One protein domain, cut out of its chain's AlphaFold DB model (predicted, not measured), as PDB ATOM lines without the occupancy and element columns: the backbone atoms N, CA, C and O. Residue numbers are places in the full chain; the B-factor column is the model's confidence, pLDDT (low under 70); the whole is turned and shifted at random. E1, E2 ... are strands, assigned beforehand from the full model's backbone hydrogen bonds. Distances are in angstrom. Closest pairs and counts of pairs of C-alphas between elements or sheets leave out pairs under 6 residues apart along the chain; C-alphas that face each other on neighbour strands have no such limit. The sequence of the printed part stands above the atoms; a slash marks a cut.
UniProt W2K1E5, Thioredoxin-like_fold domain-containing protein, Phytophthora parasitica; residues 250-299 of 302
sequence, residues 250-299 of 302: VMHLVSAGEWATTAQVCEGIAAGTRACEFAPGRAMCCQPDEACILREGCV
ATOM      1  N   VAL A 250      22.982 -29.053  51.778       70.69
ATOM      2  CA  VAL A 250      23.907 -28.079  52.356       70.69
ATOM      3  C   VAL A 250      24.552 -28.712  53.579       70.69
ATOM      4  O   VAL A 250      23.896 -28.974  54.586       70.69
ATOM      5  N   MET A 251      25.860 -28.917  53.506       72.44
ATOM      6  CA  MET A 251      26.642 -29.429  54.617       72.44
ATOM      7  C   MET A 251      27.116 -28.282  55.504       72.44
ATOM      8  O   MET A 251      27.736 -27.318  55.045       72.44
ATOM      9  N   HIS A 252      26.822 -28.394  56.795       69.94
ATOM     10  CA  HIS A 252      27.289 -27.467  57.814       69.94
ATOM     11  C   HIS A 252      28.595 -27.992  58.408       69.94
ATOM     12  O   HIS A 252      28.610 -29.028  59.070       69.94
ATOM     13  N   LEU A 253      29.688 -27.264  58.189       65.81
ATOM     14  CA  LEU A 253      30.985 -27.552  58.795       65.81
ATOM     15  C   LEU A 253      30.921 -27.150  60.276       65.81
ATOM     16  O   LEU A 253      31.280 -26.037  60.661       65.81
ATOM     17  N   VAL A 254      30.386 -28.038  61.113       56.62
ATOM     18  CA  VAL A 254      30.442 -27.893  62.569       56.62
ATOM     19  C   VAL A 254      31.796 -28.419  63.033       56.62
ATOM     20  O   VAL A 254      32.212 -29.504  62.640       56.62
ATOM     21  N   SER A 255      32.481 -27.661  63.891       52.84
ATOM     22  CA  SER A 255      33.670 -28.109  64.626       52.84
ATOM     23  C   SER A 255      33.314 -29.282  65.555       52.84
ATOM     24  O   SER A 255      33.153 -29.102  66.760       52.84
ATOM     25  N   ALA A 256      33.158 -30.480  64.998       46.38
ATOM     26  CA  ALA A 256      33.060 -31.739  65.722       46.38
ATOM     27  C   ALA A 256      33.357 -32.908  64.766       46.38
ATOM     28  O   ALA A 256      32.481 -33.418  64.077       46.38
ATOM     29  N   GLY A 257      34.616 -33.340  64.743       53.38
ATOM     30  CA  GLY A 257      34.975 -34.754  64.595       53.38
ATOM     31  C   GLY A 257      34.992 -35.413  63.213       53.38
ATOM     32  O   GLY A 257      35.749 -36.368  63.086       53.38
ATOM     33  N   GLU A 258      34.252 -34.951  62.197       56.44
ATOM     34  CA  GLU A 258      34.154 -35.717  60.928       56.44
ATOM     35  C   GLU A 258      34.564 -34.961  59.650       56.44
ATOM     36  O   GLU A 258      35.119 -35.583  58.748       56.44
ATOM     37  N   TRP A 259      34.435 -33.629  59.580       55.16
ATOM     38  CA  TRP A 259      34.883 -32.841  58.416       55.16
ATOM     39  C   TRP A 259      35.787 -31.690  58.864       55.16
ATOM     40  O   TRP A 259      35.321 -30.694  59.417       55.16
ATOM     41  N   ALA A 260      37.100 -31.828  58.658       58.53
ATOM     42  CA  ALA A 260      38.092 -30.831  59.073       58.53
ATOM     43  C   ALA A 260      38.345 -29.762  57.997       58.53
ATOM     44  O   ALA A 260      38.895 -28.704  58.297       58.53
ATOM     45  N   THR A 261      37.956 -30.026  56.745       64.50
ATOM     46  CA  THR A 261      38.158 -29.110  55.616       64.50
ATOM     47  C   THR A 261      37.058 -29.254  54.565       64.50
ATOM     48  O   THR A 261      36.522 -30.340  54.352       64.50
ATOM     49  N   THR A 262      36.772 -28.168  53.845       61.56
ATOM     50  CA  THR A 262      35.807 -28.123  52.734       61.56
ATOM     51  C   THR A 262      36.095 -29.190  51.671       61.56
ATOM     52  O   THR A 262      35.168 -29.730  51.087       61.56
ATOM     53  N   ALA A 263      37.364 -29.555  51.456       64.44
ATOM     54  CA  ALA A 263      37.775 -30.557  50.468       64.44
ATOM     55  C   ALA A 263      37.193 -31.958  50.716       64.44
ATOM     56  O   ALA A 263      36.982 -32.702  49.763       64.44
ATOM     57  N   GLN A 264      36.905 -32.295  51.974       71.44
ATOM     58  CA  GLN A 264      36.412 -33.619  52.346       71.44
ATOM     59  C   GLN A 264      34.898 -33.753  52.109       71.44
ATOM     60  O   GLN A 264      34.416 -34.846  51.852       71.44
ATOM     61  N   VAL A 265      34.157 -32.638  52.082       74.38
ATOM     62  CA  VAL A 265      32.678 -32.574  52.005       74.38
ATOM     63  C   VAL A 265      32.079 -33.379  50.841       74.38
ATOM     64  O   VAL A 265      30.942 -33.831  50.930       74.38
ATOM     65  N   CYS A 266      32.829 -33.568  49.752       76.75
ATOM     66  CA  CYS A 266      32.367 -34.274  48.553       76.75
ATOM     67  C   CYS A 266      33.037 -35.635  48.328       76.75
ATOM     68  O   CYS A 266      32.849 -36.246  47.271       76.75
ATOM     69  N   GLU A 267      33.815 -36.130  49.295       75.81
ATOM     70  CA  GLU A 267      34.406 -37.465  49.226       75.81
ATOM     71  C   GLU A 267      33.294 -38.529  49.175       75.81
ATOM     72  O   GLU A 267      32.467 -38.644  50.073       75.81
ATOM     73  N   GLY A 268      33.252 -39.309  48.088       70.19
ATOM     74  CA  GLY A 268      32.297 -40.410  47.909       70.19
ATOM     75  C   GLY A 268      30.956 -40.058  47.246       70.19
ATOM     76  O   GLY A 268      30.160 -40.969  47.034       70.19
ATOM     77  N   ILE A 269      30.703 -38.794  46.874       69.94
ATOM     78  CA  ILE A 269      29.387 -38.355  46.357       69.94
ATOM     79  C   ILE A 269      29.224 -38.565  44.835       69.94
ATOM     80  O   ILE A 269      28.146 -38.952  44.397       69.94
ATOM     81  N   ALA A 270      30.272 -38.382  44.024       67.44
ATOM     82  CA  ALA A 270      30.385 -38.851  42.629       67.44
ATOM     83  C   ALA A 270      31.748 -38.440  42.041       67.44
ATOM     84  O   ALA A 270      32.334 -37.435  42.457       67.44
ATOM     85  N   ALA A 271      32.249 -39.179  41.044       66.50
ATOM     86  CA  ALA A 271      33.500 -38.839  40.364       66.50
ATOM     87  C   ALA A 271      33.389 -37.478  39.648       66.50
ATOM     88  O   ALA A 271      32.507 -37.280  38.819       66.50
ATOM     89  N   GLY A 272      34.300 -36.553  39.962       70.06
ATOM     90  CA  GLY A 272      34.360 -35.220  39.349       70.06
ATOM     91  C   GLY A 272      33.602 -34.116  40.095       70.06
ATOM     92  O   GLY A 272      33.682 -32.961  39.684       70.06
ATOM     93  N   THR A 273      32.915 -34.435  41.196       82.06
ATOM     94  CA  THR A 273      32.304 -33.409  42.054       82.06
ATOM     95  C   THR A 273      33.361 -32.634  42.841       82.06
ATOM     96  O   THR A 273      34.391 -33.181  43.241       82.06
ATOM     97  N   ARG A 274      33.114 -31.338  43.057       86.00
ATOM     98  CA  ARG A 274      34.000 -30.443  43.810       86.00
ATOM     99  C   ARG A 274      33.257 -29.746  44.937       86.00
ATOM    100  O   ARG A 274      32.118 -29.321  44.764       86.00
ATOM    101  N   ALA A 275      33.919 -29.575  46.072       87.44
ATOM    102  CA  ALA A 275      33.330 -28.868  47.194       87.44
ATOM    103  C   ALA A 275      33.260 -27.356  46.954       87.44
ATOM    104  O   ALA A 275      34.192 -26.744  46.429       87.44
ATOM    105  N   CYS A 276      32.147 -26.764  47.369       87.31
ATOM    106  CA  CYS A 276      31.845 -25.352  47.238       87.31
ATOM    107  C   CYS A 276      31.442 -24.764  48.582       87.31
ATOM    108  O   CYS A 276      30.292 -24.902  48.994       87.31
ATOM    109  N   GLU A 277      32.368 -24.078  49.253       87.50
ATOM    110  CA  GLU A 277      32.041 -23.256  50.418       87.50
ATOM    111  C   GLU A 277      31.440 -21.927  49.960       87.50
ATOM    112  O   GLU A 277      32.121 -20.920  49.770       87.50
ATOM    113  N   PHE A 278      30.131 -21.934  49.739       83.62
ATOM    114  CA  PHE A 278      29.409 -20.750  49.282       83.62
ATOM    115  C   PHE A 278      29.123 -19.766  50.421       83.62
ATOM    116  O   PHE A 278      28.768 -18.616  50.177       83.62
ATOM    117  N   ALA A 279      29.284 -20.175  51.675       80.19
ATOM    118  CA  ALA A 279      29.291 -19.276  52.816       80.19
ATOM    119  C   ALA A 279      30.149 -19.871  53.937       80.19
ATOM    120  O   ALA A 279      30.280 -21.089  53.985       80.19
ATOM    121  N   PRO A 280      30.676 -19.049  54.865       79.81
ATOM    122  CA  PRO A 280      31.495 -19.549  55.964       79.81
ATOM    123  C   PRO A 280      30.814 -20.714  56.691       79.81
ATOM    124  O   PRO A 280      29.693 -20.565  57.189       79.81
ATOM    125  N   GLY A 281      31.472 -21.873  56.700       76.62
ATOM    126  CA  GLY A 281      30.975 -23.088  57.349       76.62
ATOM    127  C   GLY A 281      29.780 -23.766  56.662       76.62
ATOM    128  O   GLY A 281      29.154 -24.639  57.264       76.62
ATOM    129  N   ARG A 282      29.431 -23.374  55.432       81.56
ATOM    130  CA  ARG A 282      28.377 -23.996  54.616       81.56
ATOM    131  C   ARG A 282      28.933 -24.378  53.256       81.56
ATOM    132  O   ARG A 282      29.343 -23.509  52.482       81.56
ATOM    133  N   ALA A 283      28.901 -25.670  52.966       85.94
ATOM    134  CA  ALA A 283      29.426 -26.226  51.737       85.94
ATOM    135  C   ALA A 283      28.395 -27.094  51.006       85.94
ATOM    136  O   ALA A 283      27.483 -27.641  51.617       85.94
ATOM    137  N   MET A 284      28.541 -27.205  49.691       87.44
ATOM    138  CA  MET A 284      27.781 -28.123  48.836       87.44
ATOM    139  C   MET A 284      28.697 -28.710  47.755       87.44
ATOM    140  O   MET A 284      29.802 -28.205  47.551       87.44
ATOM    141  N   CYS A 285      28.255 -29.752  47.056       88.56
ATOM    142  CA  CYS A 285      29.041 -30.402  46.005       88.56
ATOM    143  C   CYS A 285      28.578 -29.980  44.616       88.56
ATOM    144  O   CYS A 285      27.469 -30.314  44.205       88.56
ATOM    145  N   CYS A 286      29.448 -29.269  43.898       88.38
ATOM    146  CA  CYS A 286      29.210 -28.871  42.518       88.38
ATOM    147  C   CYS A 286      29.617 -29.981  41.561       88.38
ATOM    148  O   CYS A 286      30.658 -30.621  41.747       88.38
ATOM    149  N   GLN A 287      28.819 -30.167  40.522       88.81
ATOM    150  CA  GLN A 287      29.123 -31.037  39.395       88.81
ATOM    151  C   GLN A 287      30.275 -30.468  38.538       88.81
ATOM    152  O   GLN A 287      30.626 -29.289  38.676       88.81
ATOM    153  N   PRO A 288      30.896 -31.284  37.661       87.38
ATOM    154  CA  PRO A 288      31.991 -30.837  36.793       87.38
ATOM    155  C   PRO A 288      31.662 -29.618  35.914       87.38
ATOM    156  O   PRO A 288      32.559 -28.843  35.586       87.38
ATOM    157  N   ASP A 289      30.394 -29.450  35.543       88.94
ATOM    158  CA  ASP A 289      29.844 -28.372  34.712       88.94
ATOM    159  C   ASP A 289      29.299 -27.178  35.522       88.94
ATOM    160  O   ASP A 289      28.790 -26.209  34.961       88.94
ATOM    161  N   GLU A 290      29.436 -27.195  36.850       89.31
ATOM    162  CA  GLU A 290      28.944 -26.141  37.741       89.31
ATOM    163  C   GLU A 290      30.096 -25.334  38.355       89.31
ATOM    164  O   GLU A 290      31.078 -25.886  38.859       89.31
ATOM    165  N   ALA A 291      29.964 -24.008  38.384       89.19
ATOM    166  CA  ALA A 291      30.800 -23.071  39.127       89.19
ATOM    167  C   ALA A 291      30.372 -22.942  40.585       89.19
ATOM    168  O   ALA A 291      29.206 -22.722  40.879       89.19
ATOM    169  N   CYS A 292      31.340 -22.984  41.501       89.12
ATOM    170  CA  CYS A 292      31.111 -22.548  42.873       89.12
ATOM    171  C   CYS A 292      31.180 -21.020  42.951       89.12
ATOM    172  O   CYS A 292      32.253 -20.444  42.761       89.12
ATOM    173  N   ILE A 293      30.059 -20.373  43.255       87.00
ATOM    174  CA  ILE A 293      29.960 -18.923  43.403       87.00
ATOM    175  C   ILE A 293      29.691 -18.581  44.871       87.00
ATOM    176  O   ILE A 293      28.741 -19.068  45.492       87.00
ATOM    177  N   LEU A 294      30.536 -17.723  45.450       82.88
ATOM    178  CA  LEU A 294      30.383 -17.285  46.835       82.88
ATOM    179  C   LEU A 294      29.013 -16.610  47.014       82.88
ATOM    180  O   LEU A 294      28.655 -15.703  46.271       82.88
ATOM    181  N   ARG A 295      28.273 -17.035  48.037       80.25
ATOM    182  CA  ARG A 295      26.890 -16.660  48.379       80.25
ATOM    183  C   ARG A 295      25.801 -17.166  47.433       80.25
ATOM    184  O   ARG A 295      24.632 -16.989  47.766       80.25
ATOM    185  N   GLU A 296      26.150 -17.831  46.335       81.44
ATOM    186  CA  GLU A 296      25.168 -18.377  45.386       81.44
ATOM    187  C   GLU A 296      25.168 -19.913  45.341       81.44
ATOM    188  O   GLU A 296      24.108 -20.501  45.144       81.44
ATOM    189  N   GLY A 297      26.294 -20.574  45.629       86.12
ATOM    190  CA  GLY A 297      26.399 -22.034  45.559       86.12
ATOM    191  C   GLY A 297      26.867 -22.513  44.192       86.12
ATOM    192  O   GLY A 297      27.624 -21.821  43.514       86.12
ATOM    193  N   CYS A 298      26.445 -23.714  43.808       88.31
ATOM    194  CA  CYS A 298      26.751 -24.299  42.509       88.31
ATOM    195  C   CYS A 298      25.843 -23.710  41.427       88.31
ATOM    196  O   CYS A 298      24.620 -23.834  41.493       88.31
ATOM    197  N   VAL A 299      26.453 -23.061  40.439       87.75
ATOM    198  CA  VAL A 299      25.786 -22.397  39.319       87.75
ATOM    199  C   VAL A 299      26.256 -23.049  38.027       87.75
ATOM    200  O   VAL A 299      27.456 -23.116  37.779       87.75
TER     201      VAL A 299
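Overview. This is residues 250 to 299 of the 302 residues of the protein "Thioredoxin-like_fold domain-containing protein" of Phytophthora parasitica (UniProt W2K1E5). With little regular structure, this is a flat body of two small hairpins packed together, E1 with E2 and E3 with E4, while residues 250 to 273 form a long loop beside the first. The 50 printed residues hold no named helix and four strands, E1 to E4 in chain order, in two antiparallel sheets; the class is all strand, with 18 residues in named elements. It is compact, radius of gyration of the C-alphas 10.3 A, spanning 31 by 24 by 13 A.

Along the chain. E1, residues 274 to 279, runs 15.1 A from C-alpha 274 at (34.000, -30.443, 43.810). E2 is residues 282 to 286, 13.1 A; E3, 290 to 293, 9.2 A; E4, 297 to 299, 6.3 A, ending at C-alpha 299 (25.786, -22.397, 39.319).

Arrangement. In hairpin E1 and E2, antiparallel at 146 degrees, N 276 and O 284 are within hydrogen-bond range at 2.8 A. Residues 251 to 252 pair antiparallel with 282 to 283 of E2. In hairpin E3 and E4, antiparallel at 137 degrees, N 291 and O 299 are within range at 2.7 A. Between the hairpins, the closest C-alphas of E1 and E4, Phe 278 and Gly 297, are 5.0 A apart.

Size, cuts and confidence. The C-alphas farthest apart, Ala 256 and Asp 289, are 31.4 A apart. The printed part has no cut, and its three links between strands are tight. pLDDT is under 70 at residues 252 to 263 and 269 to 271.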